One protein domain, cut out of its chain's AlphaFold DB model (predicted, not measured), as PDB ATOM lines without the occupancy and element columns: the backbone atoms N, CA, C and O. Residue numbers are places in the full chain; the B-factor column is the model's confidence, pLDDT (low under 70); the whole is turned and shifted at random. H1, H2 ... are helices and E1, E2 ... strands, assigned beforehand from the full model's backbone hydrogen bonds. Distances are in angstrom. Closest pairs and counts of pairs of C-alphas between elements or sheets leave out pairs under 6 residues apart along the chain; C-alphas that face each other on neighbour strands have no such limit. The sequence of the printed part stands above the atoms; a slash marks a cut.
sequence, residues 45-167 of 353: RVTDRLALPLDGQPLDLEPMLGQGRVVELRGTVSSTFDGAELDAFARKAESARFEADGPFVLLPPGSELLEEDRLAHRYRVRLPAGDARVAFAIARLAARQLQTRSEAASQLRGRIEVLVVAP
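What this domain is: This is residues 45 to 167 of the 353 residues of an uncharacterized protein of Sandaracinus sp (UniProt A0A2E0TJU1). A strongly twisted antiparallel sheet of five strands makes one half of this domain, and two of its strands continue past a break into a small two-strand ribbon, E3 and E7. Over one face of the sheet, not in close contact with it, lies E6 between the short paired stretches 59 to 60 and 105 to 106, and two short helices, H1 and H2, make a corner at the ribbon's end of the longest axis. The printed part has 123 residues, with E1 E2 E3 E4 E5 E6 H1 H2 E7 E8 along the chain; the sheet's order is E1 E8 E2 E5 E4, and the class is mixed, though under half of the residues are in named elements. It is compact, with a radius of gyration of the C-alphas of 14.1 A and spans of 41 by 28 by 23 A.

How they stand to each other: Begin at edge strand E1, residues 45 to 51, antiparallel to E8, residues 161 to 166, at 157 degrees, with N 47 and O 164 2.9 A apart. Next comes E2, residues 70 to 74, at 151 degrees to E8, with N 72 and O 163 2.8 A apart. E5, residues 122 to 126, follows at 158 degrees to E2, with N 73 and O 123 2.8 A apart. It forms a hairpin with edge strand E4, residues 112 to 117, at 167 degrees, with N 114 and O 124 2.8 A apart. E2 runs on into E3, residues 77 to 79, at 43 degrees, and E7, residues 156 to 158, runs on into E8 at 47 degrees; between E3 and E7, N 78 and O 157 are 2.7 A apart. E6, residues 133 to 136, pairs with no named strand. H1, residues 138 to 145, touches H2, residues 149 to 154, about perpendicular at 88 degrees, closest at the C-alphas of Ala 142 and Arg 149, 5.3 A. In both helices every O i to N i+4 pair is within hydrogen-bond range.

Where its parts are: Find C-alpha 45 at (51.505, -7.028, -34.286); E1 runs 17.7 A from there to C-alpha 51. E8 runs 16.0 A to C-alpha 166 at (50.290, -11.744, -36.990), E4 14.9 A, E5 13.6 A and E2 13.2 A. H1 starts at C-alpha 138, (23.515, -5.044, -44.420), and is 10.5 A long; E6 is 10.4 A.

The domain as a whole: The C-alphas farthest apart, those of Leu 146 and Pro 167, are 42.4 A apart. The printed part has no cut; the links E1 to E2, 18 residues, and E3 to E4, 32 residues, are long. Look for pLDDT under 70 at residues 94 to 102 and residue 167; the mean of the printed part is 88.2.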
ATOM      1  N   ARG A  45      51.516  -8.207 -33.416       77.81
ATOM      2  CA  ARG A  45      51.505  -7.028 -34.286       77.81
ATOM      3  C   ARG A  45      50.284  -7.064 -35.184       77.81
ATOM      4  O   ARG A  45      50.048  -8.046 -35.884       77.81
ATOM      5  N   VAL A  46      49.567  -5.946 -35.209       82.38
ATOM      6  CA  VAL A  46      48.608  -5.641 -36.271       82.38
ATOM      7  C   VAL A  46      49.406  -5.363 -37.541       82.38
ATOM      8  O   VAL A  46      50.194  -4.416 -37.567       82.38
ATOM      9  N   THR A  47      49.246  -6.194 -38.567       83.50
ATOM     10  CA  THR A  47      49.926  -6.001 -39.857       83.50
ATOM     11  C   THR A  47      49.147  -5.054 -40.746       83.50
ATOM     12  O   THR A  47      49.732  -4.173 -41.369       83.50
ATOM     13  N   ASP A  48      47.822  -5.181 -40.732       87.94
ATOM     14  CA  ASP A  48      46.943  -4.460 -41.636       87.94
ATOM     15  C   ASP A  48      45.676  -3.995 -40.931       87.94
ATOM     16  O   ASP A  48      45.171  -4.645 -40.016       87.94
ATOM     17  N   ARG A  49      45.155  -2.853 -41.386       93.62
ATOM     18  CA  ARG A  49      43.936  -2.232 -40.871       93.62
ATOM     19  C   ARG A  49      43.027  -1.859 -42.028       93.62
ATOM     20  O   ARG A  49      43.341  -0.954 -42.798       93.62
ATOM     21  N   LEU A  50      41.891  -2.536 -42.119       94.06
ATOM     22  CA  LEU A  50      40.934  -2.392 -43.210       94.06
ATOM     23  C   LEU A  50      39.588  -1.925 -42.660       94.06
ATOM     24  O   LEU A  50      39.153  -2.373 -41.602       94.06
ATOM     25  N   ALA A  51      38.917  -1.018 -43.365       94.44
ATOM     26  CA  ALA A  51      37.545  -0.647 -43.034       94.44
ATOM     27  C   ALA A  51      36.584  -1.641 -43.693       94.44
ATOM     28  O   ALA A  51      36.669  -1.862 -44.900       94.44
ATOM     29  N   LEU A  52      35.668  -2.218 -42.914       95.12
ATOM     30  CA  LEU A  52      34.660  -3.128 -43.441       95.12
ATOM     31  C   LEU A  52      33.628  -2.340 -44.271       95.12
ATOM     32  O   LEU A  52      33.019  -1.403 -43.738       95.12
ATOM     33  N   PRO A  53      33.393  -2.700 -45.546       94.31
ATOM     34  CA  PRO A  53      32.378  -2.047 -46.363       94.31
ATOM     35  C   PRO A  53      30.972  -2.242 -45.776       94.31
ATOM     36  O   PRO A  53      30.491  -3.364 -45.608       94.31
ATOM     37  N   LEU A  54      30.294  -1.136 -45.457       94.06
ATOM     38  CA  LEU A  54      28.947  -1.157 -44.861       94.06
ATOM     39  C   LEU A  54      27.834  -1.431 -45.884       94.06
ATOM     40  O   LEU A  54      26.692  -1.687 -45.509       94.06
ATOM     41  N   ASP A  55      28.162  -1.398 -47.174       91.25
ATOM     42  CA  ASP A  55      27.285  -1.795 -48.279       91.25
ATOM     43  C   ASP A  55      27.160  -3.324 -48.425       91.25
ATOM     44  O   ASP A  55      26.393  -3.808 -49.261       91.25
ATOM     45  N   GLY A  56      27.880  -4.080 -47.590       89.50
ATOM     46  CA  GLY A  56      27.861  -5.536 -47.549       89.50
ATOM     47  C   GLY A  56      28.748  -6.208 -48.591       89.50
ATOM     48  O   GLY A  56      28.650  -7.427 -48.743       89.50
ATOM     49  N   GLN A  57      29.602  -5.460 -49.301       91.56
ATOM     50  CA  GLN A  57      30.625  -6.071 -50.147       91.56
ATOM     51  C   GLN A  57      31.596  -6.891 -49.283       91.56
ATOM     52  O   GLN A  57      32.069  -6.392 -48.255       91.56
ATOM     53  N   PRO A  58      31.888  -8.149 -49.659       92.56
ATOM     54  CA  PRO A  58      32.817  -8.975 -48.909       92.56
ATOM     55  C   PRO A  58      34.242  -8.448 -49.065       92.56
ATOM     56  O   PRO A  58      34.695  -8.134 -50.165       92.56
ATOM     57  N   LEU A  59      34.953  -8.395 -47.948       93.00
ATOM     58  CA  LEU A  59      36.379  -8.141 -47.890       93.00
ATOM     59  C   LEU A  59      37.099  -9.489 -47.864       93.00
ATOM     60  O   LEU A  59      36.908 -10.270 -46.932       93.00
ATOM     61  N   ASP A  60      37.894  -9.766 -48.894       93.00
ATOM     62  CA  ASP A  60      38.733 -10.961 -48.946       93.00
ATOM     63  C   ASP A  60      40.058 -10.705 -48.222       93.00
ATOM     64  O   ASP A  60      40.855  -9.859 -48.636       93.00
ATOM     65  N   LEU A  61      40.263 -11.413 -47.113       92.19
ATOM     66  CA  LEU A  61      41.443 -11.271 -46.261       92.19
ATOM     67  C   LEU A  61      42.501 -12.336 -46.548       92.19
ATOM     68  O   LEU A  61      43.615 -12.218 -46.042       92.19
ATOM     69  N   GLU A  62      42.192 -13.343 -47.372       90.62
ATOM     70  CA  GLU A  62      43.085 -14.465 -47.678       90.62
ATOM     71  C   GLU A  62      44.527 -14.042 -48.023       90.62
ATOM     72  O   GLU A  62      45.449 -14.625 -47.448       90.62
ATOM     73  N   PRO A  63      44.781 -13.009 -48.860       87.38
ATOM     74  CA  PRO A  63      46.152 -12.631 -49.213       87.38
ATOM     75  C   PRO A  63      46.947 -11.982 -48.068       87.38
ATOM     76  O   PRO A  63      48.155 -11.798 -48.198       87.38
ATOM     77  N   MET A  64      46.289 -11.606 -46.971       87.31
ATOM     78  CA  MET A  64      46.871 -10.831 -45.867       87.31
ATOM     79  C   MET A  64      47.027 -11.673 -44.595       87.31
ATOM     80  O   MET A  64      47.787 -11.316 -43.696       87.31
ATOM     81  N   LEU A  65      46.328 -12.808 -44.507       87.06
ATOM     82  CA  LEU A  65      46.369 -13.678 -43.339       87.06
ATOM     83  C   LEU A  65      47.678 -14.477 -43.270       87.06
ATOM     84  O   LEU A  65      48.045 -15.211 -44.185       87.06
ATOM     85  N   GLY A  66      48.352 -14.397 -42.120       81.56
ATOM     86  CA  GLY A  66      49.443 -15.308 -41.769       81.56
ATOM     87  C   GLY A  66      48.943 -16.682 -41.299       81.56
ATOM     88  O   GLY A  66      47.744 -16.947 -41.238       81.56
ATOM     89  N   GLN A  67      49.869 -17.548 -40.867       79.19
ATOM     90  CA  GLN A  67      49.570 -18.919 -40.406       79.19
ATOM     91  C   GLN A  67      48.516 -18.994 -39.287       79.19
ATOM     92  O   GLN A  67      47.783 -19.974 -39.202       79.19
ATOM     93  N   GLY A  68      48.421 -17.961 -38.442       79.12
ATOM     94  CA  GLY A  68      47.441 -17.903 -37.355       79.12
ATOM     95  C   GLY A  68      46.012 -17.583 -37.802       79.12
ATOM     96  O   GLY A  68      45.079 -17.900 -37.068       79.12
ATOM     97  N   ARG A  69      45.835 -16.963 -38.981       91.19
ATOM     98  CA  ARG A  69      44.536 -16.541 -39.545       91.19
ATOM     99  C   ARG A  69      43.631 -15.816 -38.533       91.19
ATOM    100  O   ARG A  69      42.415 -15.999 -38.534       91.19
ATOM    101  N   VAL A  70      44.230 -15.021 -37.642       92.62
ATOM    102  CA  VAL A  70      43.516 -14.271 -36.600       92.62
ATOM    103  C   VAL A  70      43.258 -12.852 -37.077       92.62
ATOM    104  O   VAL A  70      44.159 -12.172 -37.574       92.62
ATOM    105  N   VAL A  71      42.030 -12.394 -36.871       94.88
ATOM    106  CA  VAL A  71      41.619 -11.012 -37.091       94.88
ATOM    107  C   VAL A  71      41.001 -10.440 -35.822       94.88
ATOM    108  O   VAL A  71      40.398 -11.160 -35.028       94.88
ATOM    109  N   GLU A  72      41.143  -9.137 -35.629       95.56
ATOM    110  CA  GLU A  72      40.432  -8.382 -34.604       95.56
ATOM    111  C   GLU A  72      39.415  -7.454 -35.276       95.56
ATOM    112  O   GLU A  72      39.757  -6.652 -36.143       95.56
ATOM    113  N   LEU A  73      38.151  -7.577 -34.879       96.06
ATOM    114  CA  LEU A  73      37.068  -6.688 -35.278       96.06
ATOM    115  C   LEU A  73      36.936  -5.590 -34.231       96.06
ATOM    116  O   LEU A  73      36.790  -5.893 -33.043       96.06
ATOM    117  N   ARG A  74      36.963  -4.328 -34.665       95.81
ATOM    118  CA  ARG A  74      36.896  -3.183 -33.756       95.81
ATOM    119  C   ARG A  74      35.974  -2.075 -34.242       95.81
ATOM    120  O   ARG A  74      36.025  -1.682 -35.402       95.81
ATOM    121  N   GLY A  75      35.230  -1.483 -33.314       94.06
ATOM    122  CA  GLY A  75      34.488  -0.243 -33.538       94.06
ATOM    123  C   GLY A  75      32.989  -0.448 -33.703       94.06
ATOM    124  O   GLY A  75      32.474  -1.557 -33.574       94.06
ATOM    125  N   THR A  76      32.295   0.661 -33.951       94.88
ATOM    126  CA  THR A  76      30.836   0.706 -33.995       94.88
ATOM    127  C   THR A  76      30.320   1.509 -35.181       94.88
ATOM    128  O   THR A  76      31.013   2.336 -35.794       94.88
ATOM    129  N   VAL A  77      29.066   1.242 -35.516       95.00
ATOM    130  CA  VAL A  77      28.291   1.934 -36.533       95.00
ATOM    131  C   VAL A  77      26.983   2.382 -35.895       95.00
ATOM    132  O   VAL A  77      26.284   1.596 -35.275       95.00
ATOM    133  N   SER A  78      26.626   3.644 -36.067       93.56
ATOM    134  CA  SER A  78      25.334   4.192 -35.662       93.56
ATOM    135  C   SER A  78      24.380   4.261 -36.849       93.56
ATOM    136  O   SER A  78      24.783   4.572 -37.972       93.56
ATOM    137  N   SER A  79      23.108   3.977 -36.600       92.44
ATOM    138  CA  SER A  79      22.021   4.064 -37.571       92.44
ATOM    139  C   SER A  79      21.201   5.326 -37.312       92.44
ATOM    140  O   SER A  79      20.664   5.520 -36.222       92.44
ATOM    141  N   THR A  80      21.073   6.202 -38.310       91.38
ATOM    142  CA  THR A  80      20.270   7.432 -38.182       91.38
ATOM    143  C   THR A  80      18.760   7.185 -38.223       91.38
ATOM    144  O   THR A  80      17.989   8.096 -37.929       91.38
ATOM    145  N   PHE A  81      18.326   5.972 -38.579       87.50
ATOM    146  CA  PHE A  81      16.913   5.598 -38.671       87.50
ATOM    147  C   PHE A  81      16.256   5.387 -37.310       87.50
ATOM    148  O   PHE A  81      15.157   5.872 -37.058       87.50
ATOM    149  N   ASP A  82      16.935   4.638 -36.447       84.94
ATOM    150  CA  ASP A  82      16.452   4.185 -35.143       84.94
ATOM    151  C   ASP A  82      17.367   4.625 -33.991       84.94
ATOM    152  O   ASP A  82      17.081   4.317 -32.837       84.94
ATOM    153  N   GLY A  83      18.462   5.332 -34.292       86.56
ATOM    154  CA  GLY A  83      19.447   5.782 -33.309       86.56
ATOM    155  C   GLY A  83      20.291   4.653 -32.718       86.56
ATOM    156  O   GLY A  83      21.027   4.893 -31.764       86.56
ATOM    157  N   ALA A  84      20.183   3.430 -33.248       88.38
ATOM    158  CA  ALA A  84      20.861   2.276 -32.681       88.38
ATOM    159  C   ALA A  84      22.365   2.305 -32.973       88.38
ATOM    160  O   ALA A  84      22.790   2.661 -34.075       88.38
ATOM    161  N   GLU A  85      23.155   1.869 -31.998       91.75
ATOM    162  CA  GLU A  85      24.585   1.613 -32.150       91.75
ATOM    163  C   GLU A  85      24.812   0.112 -32.359       91.75
ATOM    164  O   GLU A  85      24.256  -0.719 -31.644       91.75
ATOM    165  N   LEU A  86      25.594  -0.236 -33.372       92.38
ATOM    166  CA  LEU A  86      25.875  -1.593 -33.821       92.38
ATOM    167  C   LEU A  86      27.372  -1.840 -33.691       92.38
ATOM    168  O   LEU A  86      28.166  -1.039 -34.187       92.38
ATOM    169  N   ASP A  87      27.761  -2.951 -33.085       93.25
ATOM    170  CA  ASP A  87      29.117  -3.482 -33.212       93.25
ATOM    171  C   ASP A  87      29.096  -4.793 -34.013       93.25
ATOM    172  O   ASP A  87      28.116  -5.090 -34.698       93.25
ATOM    173  N   ALA A  88      30.182  -5.568 -33.994       91.81
ATOM    174  CA  ALA A  88      30.262  -6.794 -34.780       91.81
ATOM    175  C   ALA A  88      29.191  -7.844 -34.418       91.81
ATOM    176  O   ALA A  88      28.751  -8.580 -35.307       91.81
ATOM    177  N   PHE A  89      28.747  -7.899 -33.156       89.06
ATOM    178  CA  PHE A  89      27.910  -8.985 -32.626       89.06
ATOM    179  C   PHE A  89      26.651  -8.532 -31.882       89.06
ATOM    180  O   PHE A  89      25.775  -9.354 -31.600       89.06
ATOM    181  N   ALA A  90      26.546  -7.251 -31.553       86.19
ATOM    182  CA  ALA A  90      25.510  -6.724 -30.691       86.19
ATOM    183  C   ALA A  90      24.977  -5.377 -31.180       86.19
ATOM    184  O   ALA A  90      25.611  -4.629 -31.929       86.19
ATOM    185  N   ARG A  91      23.764  -5.068 -30.721       85.50
ATOM    186  CA  ARG A  91      23.073  -3.808 -30.984       85.50
ATOM    187  C   ARG A  91      22.664  -3.163 -29.676       85.50
ATOM    188  O   ARG A  91      22.081  -3.816 -28.820       85.50
ATOM    189  N   LYS A  92      22.897  -1.868 -29.542       83.19
ATOM    190  CA  LYS A  92      22.421  -1.039 -28.439       83.19
ATOM    191  C   LYS A  92      21.312  -0.127 -28.939       83.19
ATOM    192  O   LYS A  92      21.539   0.737 -29.786       83.19
ATOM    193  N   ALA A  93      20.110  -0.341 -28.417       73.06
ATOM    194  CA  ALA A  93      18.974   0.559 -28.599       73.06
ATOM    195  C   ALA A  93      18.972   1.659 -27.513       73.06
ATOM    196  O   ALA A  93      19.804   1.643 -26.606       73.06
ATOM    197  N   GLU A  94      18.040   2.619 -27.579       63.28
ATOM    198  CA  GLU A  94      17.913   3.723 -26.599       63.28
ATOM    199  C   GLU A  94      17.853   3.249 -25.131       63.28
ATOM    200  O   GLU A  94      18.290   3.957 -24.221       63.28
ATOM    201  N   SER A  95      17.368   2.033 -24.874       56.31
ATOM    202  CA  SER A  95      17.586   1.348 -23.603       56.31
ATOM    203  C   SER A  95      19.051   0.921 -23.529       56.31
ATOM    204  O   SER A  95      19.422  -0.018 -24.215       56.31
ATOM    205  N   ALA A  96      19.863   1.589 -22.707       56.88
ATOM    206  CA  ALA A  96      21.336   1.550 -22.620       56.88
ATOM    207  C   ALA A  96      22.073   0.181 -22.511       56.88
ATOM    208  O   ALA A  96      23.249   0.152 -22.148       56.88
ATOM    209  N   ARG A  97      21.429  -0.951 -22.799       64.62
ATOM    210  CA  ARG A  97      21.994  -2.298 -22.852       64.62
ATOM    211  C   ARG A  97      22.209  -2.728 -24.303       64.62
ATOM    212  O   ARG A  97      21.371  -2.480 -25.164       64.62
ATOM    213  N   PHE A  98      23.333  -3.397 -24.543       61.09
ATOM    214  CA  PHE A  98      23.552  -4.138 -25.779       61.09
ATOM    215  C   PHE A  98      22.741  -5.433 -25.734       61.09
ATOM    216  O   PHE A  98      22.891  -6.241 -24.816       61.09
ATOM    217  N   GLU A  99      21.875  -5.608 -26.719       67.81
ATOM    218  CA  GLU A  99      21.101  -6.816 -26.953       67.81
ATOM    219  C   GLU A  99      21.819  -7.669 -28.004       67.81
ATOM    220  O   GLU A  99      22.346  -7.158 -29.000       67.81
ATOM    221  N   ALA A 100      21.859  -8.982 -27.767       62.81
ATOM    222  CA  ALA A 100      22.412  -9.961 -28.696       62.81
ATOM    223  C   ALA A 100      21.445 -10.149 -29.877       62.81
ATOM    224  O   ALA A 100      20.720 -11.134 -29.974       62.81
ATOM    225  N   ASP A 101      21.408  -9.150 -30.752       67.62
ATOM    226  CA  ASP A 101      20.488  -9.051 -31.891       67.62
ATOM    227  C   ASP A 101      21.081  -9.676 -33.178       67.62
ATOM    228  O   ASP A 101      20.509  -9.606 -34.272       67.62
ATOM    229  N   GLY A 102      22.226 -10.350 -33.021       65.25
ATOM    230  CA  GLY A 102      22.919 -11.172 -34.008       65.25
ATOM    231  C   GLY A 102      24.183 -10.528 -34.578       65.25
ATOM    232  O   GLY A 102      24.398  -9.329 -34.416       65.25
ATOM    233  N   PRO A 103      25.017 -11.316 -35.275       83.44
ATOM    234  CA  PRO A 103      26.223 -10.789 -35.888       83.44
ATOM    235  C   PRO A 103      25.870  -9.810 -37.011       83.44
ATOM    236  O   PRO A 103      25.179 -10.158 -37.973       83.44
ATOM    237  N   PHE A 104      26.362  -8.580 -36.885       90.50
ATOM    238  CA  PHE A 104      26.342  -7.575 -37.948       90.50
ATOM    239  C   PHE A 104      27.568  -7.691 -38.855       90.50
ATOM    240  O   PHE A 104      27.602  -7.085 -39.922       90.50
ATOM    241  N   VAL A 105      28.540  -8.518 -38.470       94.19
ATOM    242  CA  VAL A 105      29.648  -8.956 -39.316       94.19
ATOM    243  C   VAL A 105      29.461 -10.435 -39.642       94.19
ATOM    244  O   VAL A 105      29.458 -11.288 -38.758       94.19
ATOM    245  N   LEU A 106      29.286 -10.740 -40.922       93.06
ATOM    246  CA  LEU A 106      29.242 -12.096 -41.446       93.06
ATOM    247  C   LEU A 106      30.664 -12.642 -41.510       93.06
ATOM    248  O   LEU A 106      31.516 -12.102 -42.216       93.06
ATOM    249  N   LEU A 107      30.876 -13.718 -40.765       93.62
ATOM    250  CA  LEU A 107      32.107 -14.489 -40.746       93.62
ATOM    251  C   LEU A 107      31.912 -15.784 -41.545       93.62
ATOM    252  O   LEU A 107      30.790 -16.302 -41.600       93.62
ATOM    253  N   PRO A 108      32.976 -16.314 -42.166       91.75
ATOM    254  CA  PRO A 108      32.906 -17.589 -42.863       91.75
ATOM    255  C   PRO A 108      32.565 -18.739 -41.888       91.75
ATOM    256  O   PRO A 108      32.952 -18.704 -40.715       91.75
ATOM    257  N   PRO A 109      31.842 -19.782 -42.340       86.50
ATOM    258  CA  PRO A 109      31.519 -20.933 -41.500       86.50
ATOM    259  C   PRO A 109      32.777 -21.607 -40.941       86.50
ATOM    260  O   PRO A 109      33.716 -21.885 -41.681       86.50
ATOM    261  N   GLY A 110      32.788 -21.897 -39.638       86.62
ATOM    262  CA  GLY A 110      33.957 -22.462 -38.950       86.62
ATOM    263  C   GLY A 110      34.898 -21.423 -38.334       86.62
ATOM    264  O   GLY A 110      35.935 -21.800 -37.796       86.62
ATOM    265  N   SER A 111      34.552 -20.130 -38.378       93.31
ATOM    266  CA  SER A 111      35.223 -19.119 -37.556       93.31
ATOM    267  C   SER A 111      35.029 -19.367 -36.058       93.31
ATOM    268  O   SER A 111      33.937 -19.710 -35.608       93.31
ATOM    269  N   GLU A 112      36.084 -19.128 -35.284       93.44
ATOM    270  CA  GLU A 112      36.122 -19.325 -33.833       93.44
ATOM    271  C   GLU A 112      36.367 -17.983 -33.129       93.44
ATOM    272  O   GLU A 112      37.326 -17.275 -33.446       93.44
ATOM    273  N   LEU A 113      35.506 -17.621 -32.175       92.81
ATOM    274  CA  LEU A 113      35.677 -16.428 -31.345       92.81
ATOM    275  C   LEU A 113      36.662 -16.740 -30.211       92.81
ATOM    276  O   LEU A 113      36.390 -17.594 -29.372       92.81
ATOM    277  N   LEU A 114      37.800 -16.049 -30.199       92.94
ATOM    278  CA  LEU A 114      38.881 -16.245 -29.230       92.94
ATOM    279  C   LEU A 114      38.758 -15.316 -28.023       92.94
ATOM    280  O   LEU A 114      39.021 -15.723 -26.897       92.94
ATOM    281  N   GLU A 115      38.394 -14.058 -28.265       92.38
ATOM    282  CA  GLU A 115      38.299 -13.024 -27.234       92.38
ATOM    283  C   GLU A 115      37.133 -12.083 -27.544       92.38
ATOM    284  O   GLU A 115      36.909 -11.721 -28.702       92.38
ATOM    285  N   GLU A 116      36.416 -11.669 -26.502       92.25
ATOM    286  CA  GLU A 116      35.269 -10.769 -26.577       92.25
ATOM    287  C   GLU A 116      35.380  -9.683 -25.498       92.25
ATOM    288  O   GLU A 116      35.315  -9.969 -24.303       92.25
ATOM    289  N   ASP A 117      35.498  -8.424 -25.924       90.81
ATOM    290  CA  ASP A 117      35.388  -7.239 -25.075       90.81
ATOM    291  C   ASP A 117      34.304  -6.312 -25.639       90.81
ATOM    292  O   ASP A 117      34.529  -5.474 -26.519       90.81
ATOM    293  N   ARG A 118      33.088  -6.471 -25.108       86.31
ATOM    294  CA  ARG A 118      31.908  -5.697 -25.522       86.31
ATOM    295  C   ARG A 118      31.980  -4.226 -25.136       86.31
ATOM    296  O   ARG A 118      31.323  -3.412 -25.774       86.31
ATOM    297  N   LEU A 119      32.719  -3.881 -24.081       86.12
ATOM    298  CA  LEU A 119      32.834  -2.492 -23.631       86.12
ATOM    299  C   LEU A 119      33.773  -1.706 -24.546       86.12
ATOM    300  O   LEU A 119      33.527  -0.532 -24.811       86.12
ATOM    301  N   ALA A 120      34.820  -2.360 -25.052       87.81
ATOM    302  CA  ALA A 120      35.737  -1.784 -26.031       87.81
ATOM    303  C   ALA A 120      35.312  -2.010 -27.495       87.81
ATOM    304  O   ALA A 120      35.996  -1.522 -28.401       87.81
ATOM    305  N   HIS A 121      34.216  -2.741 -27.734       91.69
ATOM    306  CA  HIS A 121      33.765  -3.190 -29.058       91.69
ATOM    307  C   HIS A 121      34.872  -3.914 -29.825       91.69
ATOM    308  O   HIS A 121      35.141  -3.590 -30.984       91.69
ATOM    309  N   ARG A 122      35.555  -4.842 -29.146       94.00
ATOM    310  CA  ARG A 122      36.715  -5.573 -29.656       94.00
ATOM    311  C   ARG A 122      36.458  -7.071 -29.615       94.00
ATOM    312  O   ARG A 122      36.129  -7.620 -28.568       94.00
ATOM    313  N   TYR A 123      36.671  -7.733 -30.745       94.12
ATOM    314  CA  TYR A 123      36.439  -9.167 -30.880       94.12
ATOM    315  C   TYR A 123      37.577  -9.810 -31.659       94.12
ATOM    316  O   TYR A 123      37.848  -9.404 -32.788       94.12
ATOM    317  N   ARG A 124      38.233 -10.822 -31.091       94.69
ATOM    318  CA  ARG A 124      39.282 -11.578 -31.787       94.69
ATOM    319  C   ARG A 124      38.711 -12.869 -32.328       94.69
ATOM    320  O   ARG A 124      38.150 -13.660 -31.577       94.69
ATOM    321  N   VAL A 125      38.882 -13.092 -33.622       95.00
ATOM    322  CA  VAL A 125      38.299 -14.219 -34.341       95.00
ATOM    323  C   VAL A 125      39.387 -14.935 -35.125       95.00
ATOM    324  O   VAL A 125      40.181 -14.309 -35.824       95.00
ATOM    325  N   ARG A 126      39.410 -16.263 -35.035       95.25
ATOM    326  CA  ARG A 126      40.191 -17.126 -35.919       95.25
ATOM    327  C   ARG A 126      39.339 -17.524 -37.116       95.25
ATOM    328  O   ARG A 126      38.240 -18.047 -36.948       95.25
ATOM    329  N   LEU A 127      39.848 -17.284 -38.317       94.31
ATOM    330  CA  LEU A 127      39.178 -17.638 -39.566       94.31
ATOM    331  C   LEU A 127      39.572 -19.061 -40.012       94.31
ATOM    332  O   LEU A 127      40.729 -19.459 -39.836       94.31
ATOM    333  N   PRO A 128      38.640 -19.832 -40.602       92.62
ATOM    334  CA  PRO A 128      38.912 -21.170 -41.119       92.62
ATOM    335  C   PRO A 128      39.869 -21.105 -42.315       92.62
ATOM    336  O   PRO A 128      40.055 -20.054 -42.930       92.62
ATOM    337  N   ALA A 129      40.483 -22.235 -42.665       86.75
ATOM    338  CA  ALA A 129      41.273 -22.350 -43.887       86.75
ATOM    339  C   ALA A 129      40.362 -22.382 -45.129       86.75
ATOM    340  O   ALA A 129      39.340 -23.064 -45.124       86.75
ATOM    341  N   GLY A 130      40.748 -21.673 -46.194       83.25
ATOM    342  CA  GLY A 130      40.072 -21.719 -47.497       83.25
ATOM    343  C   GLY A 130      38.916 -20.731 -47.701       83.25
ATOM    344  O   GLY A 130      38.506 -20.537 -48.842       83.25
ATOM    345  N   ASP A 131      38.418 -20.075 -46.648       88.25
ATOM    346  CA  ASP A 131      37.515 -18.923 -46.773       88.25
ATOM    347  C   ASP A 131      37.842 -17.871 -45.707       88.25
ATOM    348  O   ASP A 131      37.784 -18.135 -44.505       88.25
ATOM    349  N   ALA A 132      38.191 -16.672 -46.161       92.06
ATOM    350  CA  ALA A 132      38.531 -15.526 -45.325       92.06
ATOM    351  C   ALA A 132      37.684 -14.292 -45.662       92.06
ATOM    352  O   ALA A 132      38.071 -13.160 -45.359       92.06
ATOM    353  N   ARG A 133      36.527 -14.495 -46.303       93.81
ATOM    354  CA  ARG A 133      35.635 -13.401 -46.689       93.81
ATOM    355  C   ARG A 133      34.805 -12.943 -45.503       93.81
ATOM    356  O   ARG A 133      33.996 -13.697 -44.967       93.81
ATOM    357  N   VAL A 134      34.968 -11.679 -45.139       94.25
ATOM    358  CA  VAL A 134      34.220 -11.030 -44.059       94.25
ATOM    359  C   VAL A 134      33.365  -9.918 -44.654       94.25
ATOM    360  O   VAL A 134      33.845  -9.145 -45.476       94.25
ATOM    361  N   ALA A 135      32.094  -9.819 -44.268       96.06
ATOM    362  CA  ALA A 135      31.176  -8.826 -44.837       96.06
ATOM    363  C   ALA A 135      30.281  -8.201 -43.768       96.06
ATOM    364  O   ALA A 135      29.930  -8.851 -42.789       96.06
ATOM    365  N   PHE A 136      29.843  -6.958 -43.962       95.81
ATOM    366  CA  PHE A 136      28.797  -6.390 -43.114       95.81
ATOM    367  C   PHE A 136      27.421  -6.968 -43.495       95.81
ATOM    368  O   PHE A 136      27.060  -7.037 -44.671       95.81
ATOM    369  N   ALA A 137      26.612  -7.360 -42.511       93.38
ATOM    370  CA  ALA A 137      25.312  -8.006 -42.692       93.38
ATOM    371  C   ALA A 137      24.193  -7.015 -43.081       93.38
ATOM    372  O   ALA A 137      23.087  -7.049 -42.528       93.38
ATOM    373  N   ILE A 138      24.442  -6.127 -44.052       92.94
ATOM    374  CA  ILE A 138      23.515  -5.044 -44.420       92.94
ATOM    375  C   ILE A 138      22.135  -5.558 -44.836       92.94
ATOM    376  O   ILE A 138      21.124  -4.913 -44.574       92.94
ATOM    377  N   ALA A 139      22.070  -6.740 -45.455       86.56
ATOM    378  CA  ALA A 139      20.817  -7.345 -45.885       86.56
ATOM    379  C   ALA A 139      19.887  -7.641 -44.700       86.56
ATOM    380  O   ALA A 139      18.683  -7.426 -44.809       86.56
ATOM    381  N   ARG A 140      20.446  -8.073 -43.563       85.25
ATOM    382  CA  ARG A 140      19.697  -8.334 -42.328       85.25
ATOM    383  C   ARG A 140      19.158  -7.035 -41.739       85.25
ATOM    384  O   ARG A 140      17.990  -6.972 -41.361       85.25
ATOM    385  N   LEU A 141      19.987  -5.991 -41.714       88.62
ATOM    386  CA  LEU A 141      19.572  -4.669 -41.244       88.62
ATOM    387  C   LEU A 141      18.463  -4.081 -42.132       88.62
ATOM    388  O   LEU A 141      17.432  -3.645 -41.624       88.62
ATOM    389  N   ALA A 142      18.645  -4.140 -43.452       87.31
ATOM    390  CA  ALA A 142      17.681  -3.668 -44.436       87.31
ATOM    391  C   ALA A 142      16.350  -4.429 -44.342       87.31
ATOM    392  O   ALA A 142      15.296  -3.802 -44.303       87.31
ATOM    393  N   ALA A 143      16.384  -5.763 -44.231       82.62
ATOM    394  CA  ALA A 143      15.184  -6.579 -44.051       82.62
ATOM    395  C   ALA A 143      14.421  -6.186 -42.779       82.62
ATOM    396  O   ALA A 143      13.210  -5.986 -42.826       82.62
ATOM    397  N   ARG A 144      15.131  -5.990 -41.666       83.25
ATOM    398  CA  ARG A 144      14.527  -5.588 -40.393       83.25
ATOM    399  C   ARG A 144      13.879  -4.208 -40.450       83.25
ATOM    400  O   ARG A 144      12.756  -4.030 -39.996       83.25
ATOM    401  N   GLN A 145      14.585  -3.223 -40.997       86.06
ATOM    402  CA  GLN A 145      14.067  -1.858 -41.143       86.06
ATOM    403  C   GLN A 145      13.080  -1.744 -42.316       86.06
ATOM    404  O   GLN A 145      12.458  -0.702 -42.537       86.06
ATOM    405  N   LEU A 146      12.911  -2.841 -43.057       84.88
ATOM    406  CA  LEU A 146      12.086  -2.967 -44.243       84.88
ATOM    407  C   LEU A 146      12.498  -1.938 -45.318       84.88
ATOM    408  O   LEU A 146      11.661  -1.373 -46.021       84.88
ATOM    409  N   GLN A 147      13.790  -1.663 -45.421       87.81
ATOM    410  CA  GLN A 147      14.391  -0.737 -46.373       87.81
ATOM    411  C   GLN A 147      15.113  -1.492 -47.488       87.81
ATOM    412  O   GLN A 147      15.360  -2.698 -47.399       87.81
ATOM    413  N   THR A 148      15.486  -0.782 -48.550       88.94
ATOM    414  CA  THR A 148      16.460  -1.321 -49.507       88.94
ATOM    415  C   THR A 148      17.857  -1.373 -48.877       88.94
ATOM    416  O   THR A 148      18.163  -0.635 -47.940       88.94
ATOM    417  N   ARG A 149      18.749  -2.229 -49.400       89.88
ATOM    418  CA  ARG A 149      20.141  -2.313 -48.910       89.88
ATOM    419  C   ARG A 149      20.873  -0.974 -49.033       89.88
ATOM    420  O   ARG A 149      21.591  -0.589 -48.119       89.88
ATOM    421  N   SER A 150      20.653  -0.258 -50.135       90.00
ATOM    422  CA  SER A 150      21.230   1.067 -50.383       90.00
ATOM    423  C   SER A 150      20.707   2.131 -49.419       90.00
ATOM    424  O   SER A 150      21.489   2.950 -48.942       90.00
ATOM    425  N   GLU A 151      19.410   2.112 -49.094       91.94
ATOM    426  CA  GLU A 151      18.831   3.013 -48.088       91.94
ATOM    427  C   GLU A 151      19.440   2.756 -46.711       91.94
ATOM    428  O   GLU A 151      19.971   3.693 -46.112       91.94
ATOM    429  N   ALA A 152      19.453   1.497 -46.266       91.81
ATOM    430  CA  ALA A 152      20.028   1.125 -44.979       91.81
ATOM    431  C   ALA A 152      21.507   1.533 -44.902       91.81
ATOM    432  O   ALA A 152      21.910   2.202 -43.956       91.81
ATOM    433  N   ALA A 153      22.304   1.234 -45.935       93.06
ATOM    434  CA  ALA A 153      23.721   1.597 -45.974       93.06
ATOM    435  C   ALA A 153      23.933   3.121 -45.903       93.06
ATOM    436  O   ALA A 153      24.819   3.594 -45.194       93.06
ATOM    437  N   SER A 154      23.085   3.910 -46.576       94.44
ATOM    438  CA  SER A 154      23.178   5.379 -46.575       94.44
ATOM    439  C   SER A 154      22.895   6.024 -45.210       94.44
ATOM    440  O   SER A 154      23.290   7.172 -44.974       94.44
ATOM    441  N   GLN A 155      22.235   5.295 -44.307       94.44
ATOM    442  CA  GLN A 155      21.845   5.742 -42.966       94.44
ATOM    443  C   GLN A 155      22.858   5.345 -41.887       94.44
ATOM    444  O   GLN A 155      22.755   5.791 -40.744       94.44
ATOM    445  N   LEU A 156      23.862   4.547 -42.248       94.94
ATOM    446  CA  LEU A 156      24.921   4.128 -41.345       94.94
ATOM    447  C   LEU A 156      26.034   5.177 -41.251       94.94
ATOM    448  O   LEU A 156      26.431   5.802 -42.241       94.94
ATOM    449  N   ARG A 157      26.543   5.395 -40.038       95.69
ATOM    450  CA  ARG A 157      27.649   6.313 -39.730       95.69
ATOM    451  C   ARG A 157      28.638   5.639 -38.791       95.69
ATOM    452  O   ARG A 157      28.232   4.987 -37.842       95.69
ATOM    453  N   GLY A 158      29.932   5.839 -39.016       94.25
ATOM    454  CA  GLY A 158      30.990   5.144 -38.273       94.25
ATOM    455  C   GLY A 158      31.654   4.066 -39.121       94.25
ATOM    456  O   GLY A 158      31.571   4.108 -40.349       94.25
ATOM    457  N   ARG A 159      32.365   3.143 -38.475       95.38
ATOM    458  CA  ARG A 159      33.080   2.055 -39.150       95.38
ATOM    459  C   ARG A 159      33.388   0.922 -38.184       95.38
ATOM    460  O   ARG A 159      33.745   1.166 -37.034       95.38
ATOM    461  N   ILE A 160      33.332  -0.293 -38.713       95.56
ATOM    462  CA  ILE A 160      33.968  -1.463 -38.114       95.56
ATOM    463  C   ILE A 160      35.263  -1.696 -38.883       95.56
ATOM    464  O   ILE A 160      35.287  -1.682 -40.113       95.56
ATOM    465  N   GLU A 161      36.349  -1.854 -38.151       96.00
ATOM    466  CA  GLU A 161      37.670  -2.124 -38.686       96.00
ATOM    467  C   GLU A 161      38.003  -3.596 -38.500       96.00
ATOM    468  O   GLU A 161      37.688  -4.187 -37.468       96.00
ATOM    469  N   VAL A 162      38.654  -4.169 -39.507       95.12
ATOM    470  CA  VAL A 162      39.235  -5.504 -39.467       95.12
ATOM    471  C   VAL A 162      40.746  -5.336 -39.398       95.12
ATOM    472  O   VAL A 162      41.368  -4.787 -40.312       95.12
ATOM    473  N   LEU A 163      41.322  -5.757 -38.282       94.56
ATOM    474  CA  LEU A 163      42.750  -5.720 -38.010       94.56
ATOM    475  C   LEU A 163      43.306  -7.127 -38.218       94.56
ATOM    476  O   LEU A 163      42.872  -8.064 -37.552       94.56
ATOM    477  N   VAL A 164      44.259  -7.292 -39.129       90.75
ATOM    478  CA  VAL A 164      44.928  -8.584 -39.321       90.75
ATOM    479  C   VAL A 164      46.032  -8.717 -38.279       90.75
ATOM    480  O   VAL A 164      46.879  -7.831 -38.155       90.75
ATOM    481  N   VAL A 165      46.006  -9.806 -37.505       88.12
ATOM    482  CA  VAL A 165      46.942 -10.034 -36.399       88.12
ATOM    483  C   VAL A 165      47.935 -11.121 -36.790       88.12
ATOM    484  O   VAL A 165      47.559 -12.266 -37.052       88.12
ATOM    485  N   ALA A 166      49.222 -10.774 -36.803       79.56
ATOM    486  CA  ALA A 166      50.290 -11.744 -36.990       79.56
ATOM    487  C   ALA A 166      50.766 -12.299 -35.638       79.56
ATOM    488  O   ALA A 166      50.893 -11.533 -34.673       79.56
ATOM    489  N   PRO A 167      51.085 -13.608 -35.561       64.69
ATOM    490  CA  PRO A 167      51.744 -14.157 -34.386       64.69
ATOM    491  C   PRO A 167      53.088 -13.446 -34.172       64.69
ATOM    492  O   PRO A 167      53.727 -13.028 -35.149       64.69
TER     493      PRO A 167